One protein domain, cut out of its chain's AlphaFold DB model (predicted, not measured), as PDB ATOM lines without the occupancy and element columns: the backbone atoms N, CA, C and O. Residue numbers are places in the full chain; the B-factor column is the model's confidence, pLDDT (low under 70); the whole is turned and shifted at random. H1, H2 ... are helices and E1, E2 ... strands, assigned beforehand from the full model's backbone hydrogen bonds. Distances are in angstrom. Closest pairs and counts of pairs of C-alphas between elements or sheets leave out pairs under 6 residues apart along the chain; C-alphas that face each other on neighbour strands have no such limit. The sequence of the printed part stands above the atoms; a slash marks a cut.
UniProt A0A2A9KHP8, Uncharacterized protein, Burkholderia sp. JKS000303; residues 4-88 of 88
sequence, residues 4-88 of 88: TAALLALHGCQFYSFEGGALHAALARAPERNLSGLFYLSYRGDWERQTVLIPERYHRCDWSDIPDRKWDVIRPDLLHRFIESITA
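AT A GLANCE: This is residues 4 to 88 of the 88 residues of an uncharacterized protein of Burkholderia sp. JKS000303 (UniProt A0A2A9KHP8). The model is a strongly twisted wall of five antiparallel strands with the long helix H3 packed over the E4 and E3 part of one face. The short helix H1 runs side by side with H3 and grazes the sheet near E1 and E2, and the smaller H2 sits near the first residue of H1. The printed part has 85 residues with three named helices and five named strands, in the order H1 E1 E2 E3 E4 E5 H2 H3; the sheet's order is E4 E3 E2 E1 E5, and the class is mixed, helices and strands. The whole is compact, with a radius of gyration of the C-alphas of 11.6 A, and rounded, spanning 28 by 27 by 21 A.

HOW THE PARTS SIT: The sheet runs, strand beside strand, E4, residues 46 to 51, E3, residues 36 to 41, E2, residues 23 to 27, E1, residues 14 to 18, and E5, residues 58 to 60. E4 and E5 are its edge strands. From edge to edge the strands' lines turn by 111 degrees. E1 E2 E3 E4 form a meander, each strand the antiparallel neighbour of the one before, and E1 and E2, E2 and E3, and E3 and E4 are hairpins. Between E2 and E1, at 155 degrees, N 14 and O 27 are 2.7 A apart, within hydrogen-bond range. Between E3 and E2, at 151 degrees, N 26 and O 38 are within range at 2.8 A. Between E4 and E3, at 146 degrees, N 39 and O 48 are within range at 2.8 A. E5 is antiparallel to E1 at 137 degrees, with N 59 and O 17 within range at 2.8 A. E1 and E4 are apart, and so are E3 and E5. H3, residues 76 to 87, is on one face of the sheet, which gives two layers, a helix layer and a sheet layer. Its height over the sheet is 9.6 A, it lies over E4 and E3, and it runs along the strands, at 20 degrees to E3 on the local plane. The closest C-alphas of H3 and E3 are those of Phe 82 and Leu 38, 7.0 A apart. H1, residues 4 to 10, only grazes the sheet, with its residues 5 to 9. H1 and H3 are close but not clearly touching, their closest C-alphas, of Leu 8 and Ile 83, being 7.6 A apart; they run the same way at a shallow tilt of 10 degrees. H2, residues 68 to 72, only grazes the sheet with residues 70 to 72. H1 and H2 only just touch, with 3 pairs of C-alphas within 8 A, the closest being those of Thr 4 and Trp 71 at 6.3 A. H2 and H3 are apart. In H1, H2 and H3 every O i to N i+4 pair is within hydrogen-bond range.

IN THESE COORDINATES: H1 begins at C-alpha 4 at (53.842, -92.067, 1.006) and measures 9.9 A. E1 measures 13.2 A, E2 13.0 A, E3 14.7 A and E4 15.8 A, while E5 is 6.8 A long. E4 ends at C-alpha 51 at (69.254, -83.798, -9.913). H2 is 6.6 A long. H3, the longest helix, measures 16.5 A and ends at C-alpha 87 at (52.282, -85.386, -13.463).

THE WHOLE: The two C-alphas farthest apart are those of Gly 20 and Ala 88, at 32.7 A. The printed part has no cut, and no link is long. The mean pLDDT of the printed part is 90.2, and no printed residue is under 70.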
ATOM      1  N   THR A   4      53.051 -92.924   1.913       93.75
ATOM      2  CA  THR A   4      53.842 -92.067   1.006       93.75
ATOM      3  C   THR A   4      54.556 -92.868  -0.083       93.75
ATOM      4  O   THR A   4      54.608 -92.436  -1.231       93.75
ATOM      5  N   ALA A   5      55.070 -94.055   0.256       93.25
ATOM      6  CA  ALA A   5      55.690 -94.952  -0.716       93.25
ATOM      7  C   ALA A   5      54.660 -95.444  -1.743       93.25
ATOM      8  O   ALA A   5      54.910 -95.395  -2.945       93.25
ATOM      9  N   ALA A   6      53.475 -95.848  -1.273       93.31
ATOM     10  CA  ALA A   6      52.377 -96.263  -2.138       93.31
ATOM     11  C   ALA A   6      51.911 -95.125  -3.062       93.31
ATOM     12  O   ALA A   6      51.722 -95.349  -4.254       93.31
ATOM     13  N   LEU A   7      51.786 -93.898  -2.541       93.75
ATOM     14  CA  LEU A   7      51.425 -92.720  -3.332       93.75
ATOM     15  C   LEU A   7      52.436 -92.472  -4.458       93.75
ATOM     16  O   LEU A   7      52.051 -92.365  -5.617       93.75
ATOM     17  N   LEU A   8      53.732 -92.432  -4.138       93.88
ATOM     18  CA  LEU A   8      54.781 -92.242  -5.141       93.88
ATOM     19  C   LEU A   8      54.751 -93.348  -6.206       93.88
ATOM     20  O   LEU A   8      54.829 -93.049  -7.398       93.88
ATOM     21  N   ALA A   9      54.584 -94.609  -5.798       92.31
ATOM     22  CA  ALA A   9      54.471 -95.735  -6.721       92.31
ATOM     23  C   ALA A   9      53.249 -95.616  -7.653       92.31
ATOM     24  O   ALA A   9      53.367 -95.872  -8.851       92.31
ATOM     25  N   LEU A  10      52.094 -95.170  -7.143       93.88
ATOM     26  CA  LEU A  10      50.889 -94.918  -7.950       93.88
ATOM     27  C   LEU A  10      51.089 -93.793  -8.974       93.88
ATOM     28  O   LEU A  10      50.523 -93.852 -10.063       93.88
ATOM     29  N   HIS A  11      51.934 -92.809  -8.663       92.50
ATOM     30  CA  HIS A  11      52.356 -91.757  -9.593       92.50
ATOM     31  C   HIS A  11      53.523 -92.179 -10.507       92.50
ATOM     32  O   HIS A  11      54.185 -91.334 -11.107       92.50
ATOM     33  N   GLY A  12      53.789 -93.484 -10.626       91.75
ATOM     34  CA  GLY A  12      54.776 -94.032 -11.557       91.75
ATOM     35  C   GLY A  12      56.224 -93.874 -11.100       91.75
ATOM     36  O   GLY A  12      57.138 -94.078 -11.896       91.75
ATOM     37  N   CYS A  13      56.463 -93.528  -9.833       93.25
ATOM     38  CA  CYS A  13      57.819 -93.510  -9.310       93.25
ATOM     39  C   CYS A  13      58.359 -94.925  -9.102       93.25
ATOM     40  O   CYS A  13      57.655 -95.847  -8.691       93.25
ATOM     41  N   GLN A  14      59.661 -95.058  -9.308       92.62
ATOM     42  CA  GLN A  14      60.476 -96.178  -8.897       92.62
ATOM     43  C   GLN A  14      61.497 -95.700  -7.866       92.62
ATOM     44  O   GLN A  14      61.987 -94.569  -7.902       92.62
ATOM     45  N   PHE A  15      61.803 -96.590  -6.935       92.81
ATOM     46  CA  PHE A  15      62.733 -96.336  -5.860       92.81
ATOM     47  C   PHE A  15      64.126 -96.916  -6.157       92.81
ATOM     48  O   PHE A  15      64.248 -98.002  -6.742       92.81
ATOM     49  N   TYR A  16      65.158 -96.152  -5.790       92.81
ATOM     50  CA  TYR A  16      66.567 -96.424  -6.066       92.81
ATOM     51  C   TYR A  16      67.445 -96.134  -4.848       92.81
ATOM     52  O   TYR A  16      67.226 -95.170  -4.112       92.81
ATOM     53  N   SER A  17      68.507 -96.914  -4.683       91.31
ATOM     54  CA  SER A  17      69.609 -96.622  -3.773       91.31
ATOM     55  C   SER A  17      70.827 -96.164  -4.566       91.31
ATOM     56  O   SER A  17      71.105 -96.652  -5.659       91.31
ATOM     57  N   PHE A  18      71.557 -95.199  -4.024       90.44
ATOM     58  CA  PHE A  18      72.871 -94.835  -4.528       90.44
ATOM     59  C   PHE A  18      73.912 -95.827  -4.003       90.44
ATOM     60  O   PHE A  18      73.832 -96.265  -2.852       90.44
ATOM     61  N   GLU A  19      74.908 -96.145  -4.819       87.62
ATOM     62  CA  GLU A  19      76.048 -96.975  -4.444       87.62
ATOM     63  C   GLU A  19      76.677 -96.494  -3.121       87.62
ATOM     64  O   GLU A  19      76.971 -95.314  -2.930       87.62
ATOM     65  N   GLY A  20      76.858 -97.416  -2.173       80.25
ATOM     66  CA  GLY A  20      77.254 -97.095  -0.796       80.25
ATOM     67  C   GLY A  20      76.080 -96.888   0.171       80.25
ATOM     68  O   GLY A  20      76.304 -96.666   1.357       80.25
ATOM     69  N   GLY A  21      74.830 -96.983  -0.298       73.69
ATOM     70  CA  GLY A  21      73.624 -97.193   0.515       73.69
ATOM     71  C   GLY A  21      73.177 -96.023   1.399       73.69
ATOM     72  O   GLY A  21      72.144 -96.112   2.060       73.69
ATOM     73  N   ALA A  22      73.917 -94.916   1.441       80.06
ATOM     74  CA  ALA A  22      73.583 -93.772   2.291       80.06
ATOM     75  C   ALA A  22      72.491 -92.873   1.687       80.06
ATOM     76  O   ALA A  22      71.738 -92.233   2.425       80.06
ATOM     77  N   LEU A  23      72.396 -92.826   0.358       87.94
ATOM     78  CA  LEU A  23      71.472 -91.976  -0.387       87.94
ATOM     79  C   LEU A  23      70.431 -92.840  -1.101       87.94
ATOM     80  O   LEU A  23      70.735 -93.897  -1.646       87.94
ATOM     81  N   HIS A  24      69.195 -92.376  -1.062       90.12
ATOM     82  CA  HIS A  24      67.996 -93.080  -1.499       90.12
ATOM     83  C   HIS A  24      67.178 -92.099  -2.340       90.12
ATOM     84  O   HIS A  24      67.120 -90.925  -1.984       90.12
ATOM     85  N   ALA A  25      66.576 -92.537  -3.442       91.62
ATOM     86  CA  ALA A  25      65.896 -91.654  -4.384       91.62
ATOM     87  C   ALA A  25      64.603 -92.272  -4.925       91.62
ATOM     88  O   ALA A  25      64.593 -93.425  -5.348       91.62
ATOM     89  N   ALA A  26      63.529 -91.487  -4.961       92.31
ATOM     90  CA  ALA A  26      62.320 -91.790  -5.716       92.31
ATOM     91  C   ALA A  26      62.329 -90.996  -7.033       92.31
ATOM     92  O   ALA A  26      62.526 -89.776  -7.035       92.31
ATOM     93  N   LEU A  27      62.140 -91.694  -8.154       90.62
ATOM     94  CA  LEU A  27      62.244 -91.149  -9.510       90.62
ATOM     95  C   LEU A  27      61.080 -91.631 -10.376       90.62
ATOM     96  O   LEU A  27      60.803 -92.821 -10.403       90.62
ATOM     97  N   ALA A  28      60.439 -90.740 -11.137       89.06
ATOM     98  CA  ALA A  28      59.336 -91.088 -12.048       89.06
ATOM     99  C   ALA A  28      59.769 -91.893 -13.292       89.06
ATOM    100  O   ALA A  28      58.946 -92.470 -13.995       89.06
ATOM    101  N   ARG A  29      61.066 -91.890 -13.610       83.88
ATOM    102  CA  ARG A  29      61.661 -92.601 -14.749       83.88
ATOM    103  C   ARG A  29      62.957 -93.262 -14.303       83.88
ATOM    104  O   ARG A  29      63.432 -93.004 -13.195       83.88
ATOM    105  N   ALA A  30      63.533 -94.094 -15.169       85.19
ATOM    106  CA  ALA A  30      64.879 -94.601 -14.943       85.19
ATOM    107  C   ALA A  30      65.837 -93.426 -14.653       85.19
ATOM    108  O   ALA A  30      65.662 -92.351 -15.235       85.19
ATOM    109  N   PRO A  31      66.819 -93.591 -13.750       85.56
ATOM    110  CA  PRO A  31      67.785 -92.547 -13.479       85.56
ATOM    111  C   PRO A  31      68.495 -92.209 -14.791       85.56
ATOM    112  O   PRO A  31      69.111 -93.069 -15.414       85.56
ATOM    113  N   GLU A  32      68.399 -90.954 -15.207       85.25
ATOM    114  CA  GLU A  32      69.084 -90.396 -16.369       85.25
ATOM    115  C   GLU A  32      69.802 -89.121 -15.935       85.25
ATOM    116  O   GLU A  32      69.422 -88.480 -14.950       85.25
ATOM    117  N   ARG A  33      70.868 -88.742 -16.646       87.75
ATOM    118  CA  ARG A  33      71.587 -87.504 -16.326       87.75
ATOM    119  C   ARG A  33      70.630 -86.327 -16.461       87.75
ATOM    120  O   ARG A  33      69.916 -86.221 -17.452       87.75
ATOM    121  N   ASN A  34      70.679 -85.419 -15.493       85.31
ATOM    122  CA  ASN A  34      69.857 -84.208 -15.452       85.31
ATOM    123  C   ASN A  34      68.363 -84.427 -15.136       85.31
ATOM    124  O   ASN A  34      67.581 -83.484 -15.240       85.31
ATOM    125  N   LEU A  35      67.962 -85.621 -14.683       86.12
ATOM    126  CA  LEU A  35      66.604 -85.861 -14.188       86.12
ATOM    127  C   LEU A  35      66.470 -85.425 -12.720       86.12
ATOM    128  O   LEU A  35      67.287 -85.799 -11.881       86.12
ATOM    129  N   SER A  36      65.426 -84.658 -12.388       88.12
ATOM    130  CA  SER A  36      65.090 -84.358 -10.990       88.12
ATOM    131  C   SER A  36      64.465 -85.568 -10.291       88.12
ATOM    132  O   SER A  36      63.589 -86.228 -10.844       88.12
ATOM    133  N   GLY A  37      64.854 -85.792  -9.044       92.25
ATOM    134  CA  GLY A  37      64.281 -86.795  -8.154       92.25
ATOM    135  C   GLY A  37      64.032 -86.257  -6.762       92.25
ATOM    136  O   GLY A  37      64.510 -85.178  -6.406       92.25
ATOM    137  N   LEU A  38      63.304 -87.036  -5.973       94.88
ATOM    138  CA  LEU A  38      63.138 -86.812  -4.546       94.88
ATOM    139  C   LEU A  38      64.150 -87.699  -3.808       94.88
ATOM    140  O   LEU A  38      64.081 -88.919  -3.915       94.88
ATOM    141  N   PHE A  39      65.106 -87.102  -3.098       93.62
ATOM    142  CA  PHE A  39      66.259 -87.781  -2.501       93.62
ATOM    143  C   PHE A  39      66.248 -87.697  -0.982       93.62
ATOM    144  O   PHE A  39      66.151 -86.603  -0.441       93.62
ATOM    145  N   TYR A  40      66.435 -88.821  -0.299       93.12
ATOM    146  CA  TYR A  40      66.640 -88.851   1.144       93.12
ATOM    147  C   TYR A  40      68.118 -88.694   1.485       93.12
ATOM    148  O   TYR A  40      68.945 -89.569   1.202       93.12
ATOM    149  N   LEU A  41      68.439 -87.595   2.156       90.25
ATOM    150  CA  LEU A  41      69.781 -87.246   2.589       90.25
ATOM    151  C   LEU A  41      70.002 -87.745   4.014       90.25
ATOM    152  O   LEU A  41      69.714 -87.046   4.981       90.25
ATOM    153  N   SER A  42      70.551 -88.952   4.160       85.81
ATOM    154  CA  SER A  42      70.770 -89.582   5.475       85.81
ATOM    155  C   SER A  42      71.545 -88.724   6.480       85.81
ATOM    156  O   SER A  42      71.238 -88.775   7.664       85.81
ATOM    157  N   TYR A  43      72.499 -87.909   6.022       86.06
ATOM    158  CA  TYR A  43      73.278 -87.004   6.874       86.06
ATOM    159  C   TYR A  43      72.475 -85.804   7.408       86.06
ATOM    160  O   TYR A  43      72.873 -85.206   8.403       86.06
ATOM    161  N   ARG A  44      71.357 -85.448   6.757       88.00
ATOM    162  CA  ARG A  44      70.405 -84.423   7.227       88.00
ATOM    163  C   ARG A  44      69.167 -85.025   7.878       88.00
ATOM    164  O   ARG A  44      68.511 -84.342   8.652       88.00
ATOM    165  N   GLY A  45      68.848 -86.278   7.558       90.31
ATOM    166  CA  GLY A  45      67.601 -86.909   7.973       90.31
ATOM    167  C   GLY A  45      66.363 -86.291   7.316       90.31
ATOM    168  O   GLY A  45      65.301 -86.318   7.921       90.31
ATOM    169  N   ASP A  46      66.494 -85.733   6.109       92.75
ATOM    170  CA  ASP A  46      65.404 -85.077   5.371       92.75
ATOM    171  C   ASP A  46      65.426 -85.490   3.894       92.75
ATOM    172  O   ASP A  46      66.410 -86.050   3.394       92.75
ATOM    173  N   TRP A  47      64.334 -85.196   3.197       94.62
ATOM    174  CA  TRP A  47      64.243 -85.296   1.753       94.62
ATOM    175  C   TRP A  47      64.459 -83.953   1.073       94.62
ATOM    176  O   TRP A  47      64.017 -82.902   1.536       94.62
ATOM    177  N   GLU A  48      65.097 -84.002  -0.089       94.50
ATOM    178  CA  GLU A  48      65.308 -82.849  -0.949       94.50
ATOM    179  C   GLU A  48      65.070 -83.217  -2.407       94.50
ATOM    180  O   GLU A  48      65.334 -84.335  -2.849       94.50
ATOM    181  N   ARG A  49      64.604 -82.243  -3.188       92.50
ATOM    182  CA  ARG A  49      64.617 -82.373  -4.640       92.50
ATOM    183  C   ARG A  49      66.035 -82.115  -5.134       92.50
ATOM    184  O   ARG A  49      66.566 -81.030  -4.916       92.50
ATOM    185  N   GLN A  50      66.624 -83.085  -5.819       91.69
ATOM    186  CA  GLN A  50      67.943 -82.939  -6.434       91.69
ATOM    187  C   GLN A  50      67.945 -83.493  -7.853       91.69
ATOM    188  O   GLN A  50      66.959 -84.060  -8.315       91.69
ATOM    189  N   THR A  51      69.053 -83.301  -8.555       90.25
ATOM    190  CA  THR A  51      69.254 -83.798  -9.913       90.25
ATOM    191  C   THR A  51      70.144 -85.035  -9.882       90.25
ATOM    192  O   THR A  51      71.168 -85.053  -9.202       90.25
ATOM    193  N   VAL A  52      69.787 -86.067 -10.643       89.81
ATOM    194  CA  VAL A  52      70.632 -87.242 -10.861       89.81
ATOM    195  C   VAL A  52      71.866 -86.822 -11.668       89.81
ATOM    196  O   VAL A  52      71.766 -86.437 -12.836       89.81
ATOM    197  N   LEU A  53      73.041 -86.906 -11.040       87.44
ATOM    198  CA  LEU A  53      74.320 -86.545 -11.666       87.44
ATOM    199  C   LEU A  53      75.060 -87.752 -12.255       87.44
ATOM    200  O   LEU A  53      75.691 -87.634 -13.302       87.44
ATOM    201  N   ILE A  54      74.977 -88.908 -11.590       90.38
ATOM    202  CA  ILE A  54      75.732 -90.122 -11.940       90.38
ATOM    203  C   ILE A  54      74.774 -91.332 -11.958       90.38
ATOM    204  O   ILE A  54      74.735 -92.088 -10.984       90.38
ATOM    205  N   PRO A  55      73.938 -91.485 -13.005       90.69
ATOM    206  CA  PRO A  55      72.906 -92.525 -13.092       90.69
ATOM    207  C   PRO A  55      73.402 -93.953 -12.875       90.69
ATOM    208  O   PRO A  55      72.727 -94.746 -12.229       90.69
ATOM    209  N   GLU A  56      74.598 -94.264 -13.370       92.12
ATOM    210  CA  GLU A  56      75.227 -95.584 -13.298       92.12
ATOM    211  C   GLU A  56      75.478 -96.078 -11.861       92.12
ATOM    212  O   GLU A  56      75.685 -97.270 -11.651       92.12
ATOM    213  N   ARG A  57      75.409 -95.182 -10.868       92.19
ATOM    214  CA  ARG A  57      75.551 -95.500  -9.438       92.19
ATOM    215  C   ARG A  57      74.216 -95.694  -8.719       92.19
ATOM    216  O   ARG A  57      74.214 -95.880  -7.506       92.19
ATOM    217  N   TYR A  58      73.085 -95.597  -9.418       92.06
ATOM    218  CA  TYR A  58      71.763 -95.828  -8.841       92.06
ATOM    219  C   TYR A  58      71.265 -97.227  -9.183       92.06
ATOM    220  O   TYR A  58      71.157 -97.606 -10.348       92.06
ATOM    221  N   HIS A  59      70.893 -97.982  -8.156       92.19
ATOM    222  CA  HIS A  59      70.383 -99.338  -8.283       92.19
ATOM    223  C   HIS A  59      68.929 -99.381  -7.848       92.19
ATOM    224  O   HIS A  59      68.554 -98.803  -6.830       92.19
ATOM    225  N   ARG A  60      68.094-100.058  -8.635       92.00
ATOM    226  CA  ARG A  60      66.693-100.274  -8.279       92.00
ATOM    227  C   ARG A  60      66.629-101.126  -7.009       92.00
ATOM    228  O   ARG A  60      67.305-102.149  -6.936       92.00
ATOM    229  N   CYS A  61      65.800-100.731  -6.053       89.38
ATOM    230  CA  CYS A  61      65.535-101.504  -4.838       89.38
ATOM    231  C   CYS A  61      64.040-101.522  -4.510       89.38
ATOM    232  O   CYS A  61      63.245-100.829  -5.160       89.38
ATOM    233  N   ASP A  62      63.653-102.361  -3.548       90.62
ATOM    234  CA  ASP A  62      62.262-102.473  -3.131       90.62
ATOM    235  C   ASP A  62      61.878-101.297  -2.222       90.62
ATOM    236  O   ASP A  62      62.663-100.805  -1.409       90.62
ATOM    237  N   TRP A  63      60.633-100.849  -2.345       90.31
ATOM    238  CA  TRP A  63      60.046 -99.867  -1.443       90.31
ATOM    239  C   TRP A  63      59.960-100.394  -0.004       90.31
ATOM    240  O   TRP A  63      60.010 -99.594   0.933       90.31
ATOM    241  N   SER A  64      59.842-101.716   0.187       86.88
ATOM    242  CA  SER A  64      59.813-102.354   1.510       86.88
ATOM    243  C   SER A  64      61.139-102.289   2.263       86.88
ATOM    244  O   SER A  64      61.149-102.467   3.479       86.88
ATOM    245  N   ASP A  65      62.245-102.020   1.569       84.94
ATOM    246  CA  ASP A  65      63.580-101.985   2.176       84.94
ATOM    247  C   ASP A  65      63.827-100.689   2.966       84.94
ATOM    248  O   ASP A  65      64.802-100.565   3.712       84.94
ATOM    249  N   ILE A  66      62.937 -99.701   2.820       85.31
ATOM    250  CA  ILE A  66      63.005 -98.440   3.546       85.31
ATOM    251  C   ILE A  66      62.178 -98.504   4.833       85.31
ATOM    252  O   ILE A  66      60.960 -98.669   4.765       85.31
ATOM    253  N   PRO A  67      62.799 -98.257   6.005       88.75
ATOM    254  CA  PRO A  67      62.070 -98.106   7.257       88.75
ATOM    255  C   PRO A  67      61.058 -96.960   7.192       88.75
ATOM    256  O   PRO A  67      61.421 -95.862   6.768       88.75
ATOM    257  N   ASP A  68      59.853 -97.184   7.720       90.62
ATOM    258  CA  ASP A  68      58.736 -96.226   7.683       90.62
ATOM    259  C   ASP A  68      59.116 -94.811   8.136       90.62
ATOM    260  O   ASP A  68      58.834 -93.843   7.436       90.62
ATOM    261  N   ARG A  69      59.930 -94.698   9.195       89.94
ATOM    262  CA  ARG A  69      60.458 -93.416   9.699       89.94
ATOM    263  C   ARG A  69      61.149 -92.538   8.648       89.94
ATOM    264  O   ARG A  69      61.250 -91.333   8.835       89.94
ATOM    265  N   LYS A  70      61.706 -93.124   7.580       89.94
ATOM    266  CA  LYS A  70      62.322 -92.349   6.494       89.94
ATOM    267  C   LYS A  70      61.256 -91.744   5.584       89.94
ATOM    268  O   LYS A  70      61.498 -90.686   5.029       89.94
ATOM    269  N   TRP A  71      60.102 -92.378   5.417       91.56
ATOM    270  CA  TRP A  71      58.997 -91.816   4.642       91.56
ATOM    271  C   TRP A  71      58.289 -90.681   5.387       91.56
ATOM    272  O   TRP A  71      57.866 -89.718   4.751       91.56
ATOM    273  N   ASP A  72      58.217 -90.767   6.717       92.06
ATOM    274  CA  ASP A  72      57.568 -89.767   7.581       92.06
ATOM    275  C   ASP A  72      58.253 -88.396   7.573       92.06
ATOM    276  O   ASP A  72      57.616 -87.377   7.829       92.06
ATOM    277  N   VAL A  73      59.552 -88.348   7.269       93.81
ATOM    278  CA  VAL A  73      60.315 -87.090   7.235       93.81
ATOM    279  C   VAL A  73      60.216 -86.356   5.897       93.81
ATOM    280  O   VAL A  73      60.774 -85.273   5.756       93.81
ATOM    281  N   ILE A  74      59.497 -86.893   4.902       93.88
ATOM    282  CA  ILE A  74      59.212 -86.141   3.674       93.88
ATOM    283  C   ILE A  74      58.253 -85.000   4.012       93.88
ATOM    284  O   ILE A  74      57.090 -85.227   4.350       93.88
ATOM    285  N   ARG A  75      58.706 -83.757   3.844       93.88
ATOM    286  CA  ARG A  75      57.845 -82.584   4.029       93.88
ATOM    287  C   ARG A  75      56.663 -82.594   3.040       93.88
ATOM    288  O   ARG A  75      56.896 -82.755   1.837       93.88
ATOM    289  N   PRO A  76      55.409 -82.382   3.493       93.88
ATOM    290  CA  PRO A  76      54.233 -82.447   2.619       93.88
ATOM    291  C   PRO A  76      54.281 -81.493   1.418       93.88
ATOM    292  O   PRO A  76      53.876 -81.865   0.321       93.88
ATOM    293  N   ASP A  77      54.821 -80.283   1.593       95.44
ATOM    294  CA  ASP A  77      54.968 -79.299   0.513       95.44
ATOM    295  C   ASP A  77      55.999 -79.730  -0.541       95.44
ATOM    296  O   ASP A  77      55.862 -79.417  -1.725       95.44
ATOM    297  N   LEU A  78      57.042 -80.452  -0.125       95.00
ATOM    298  CA  LEU A  78      58.043 -81.003  -1.028       95.00
ATOM    299  C   LEU A  78      57.464 -82.179  -1.814       95.00
ATOM    300  O   LEU A  78      57.641 -82.239  -3.030       95.00
ATOM    301  N   LEU A  79      56.748 -83.077  -1.131       94.69
ATOM    302  CA  LEU A  79      56.058 -84.201  -1.760       94.69
ATOM    303  C   LEU A  79      55.052 -83.714  -2.804       94.69
ATOM    304  O   LEU A  79      55.075 -84.193  -3.936       94.69
ATOM    305  N   HIS A  80      54.218 -82.735  -2.444       94.25
ATOM    306  CA  HIS A  80      53.208 -82.186  -3.341       94.25
ATOM    307  C   HIS A  80      53.842 -81.581  -4.599       94.25
ATOM    308  O   HIS A  80      53.516 -82.001  -5.705       94.25
ATOM    309  N   ARG A  81      54.834 -80.692  -4.440       93.38
ATOM    310  CA  ARG A  81      55.550 -80.081  -5.575       93.38
ATOM    311  C   ARG A  81      56.271 -81.103  -6.447       93.38
ATOM    312  O   ARG A  81      56.404 -80.900  -7.653       93.38
ATOM    313  N   PHE A  82      56.796 -82.172  -5.848       93.12
ATOM    314  CA  PHE A  82      57.430 -83.243  -6.607       93.12
ATOM    315  C   PHE A  82      56.402 -83.982  -7.466       93.12
ATOM    316  O   PHE A  82      56.620 -84.077  -8.673       93.12
ATOM    317  N   ILE A  83      55.283 -84.418  -6.871       92.81
ATOM    318  CA  ILE A  83      54.184 -85.085  -7.584       92.81
ATOM    319  C   ILE A  83      53.659 -84.195  -8.715       92.81
ATOM    320  O   ILE A  83      53.649 -84.641  -9.857       92.81
ATOM    321  N   GLU A  84      53.334 -82.927  -8.438       92.44
ATOM    322  CA  GLU A  84      52.886 -81.975  -9.466       92.44
ATOM    323  C   GLU A  84      53.877 -81.901 -10.634       92.44
ATOM    324  O   GLU A  84      53.478 -81.954 -11.793       92.44
ATOM    325  N   SER A  85      55.180 -81.844 -10.340       89.62
ATOM    326  CA  SER A  85      56.211 -81.705 -11.371       89.62
ATOM    327  C   SER A  85      56.432 -82.934 -12.253       89.62
ATOM    328  O   SER A  85      57.093 -82.807 -13.281       89.62
ATOM    329  N   ILE A  86      55.942 -84.110 -11.848       87.69
ATOM    330  CA  ILE A  86      56.055 -85.350 -12.634       87.69
ATOM    331  C   ILE A  86      54.730 -85.760 -13.285       87.69
ATOM    332  O   ILE A  86      54.736 -86.638 -14.147       87.69
ATOM    333  N   THR A  87      53.611 -85.154 -12.876       83.31
ATOM    334  CA  THR A  87      52.282 -85.386 -13.463       83.31
ATOM    335  C   THR A  87      51.836 -84.301 -14.442       83.31
ATOM    336  O   THR A  87      50.910 -84.555 -15.209       83.31
ATOM    337  N   ALA A  88      52.434 -83.107 -14.378       77.94
ATOM    338  CA  ALA A  88      52.204 -82.009 -15.321       77.94
ATOM    339  C   ALA A  88      52.938 -82.238 -16.650       77.94
ATOM    340  O   ALA A  88      52.352 -81.885 -17.697       77.94
TER     341      ALA A  88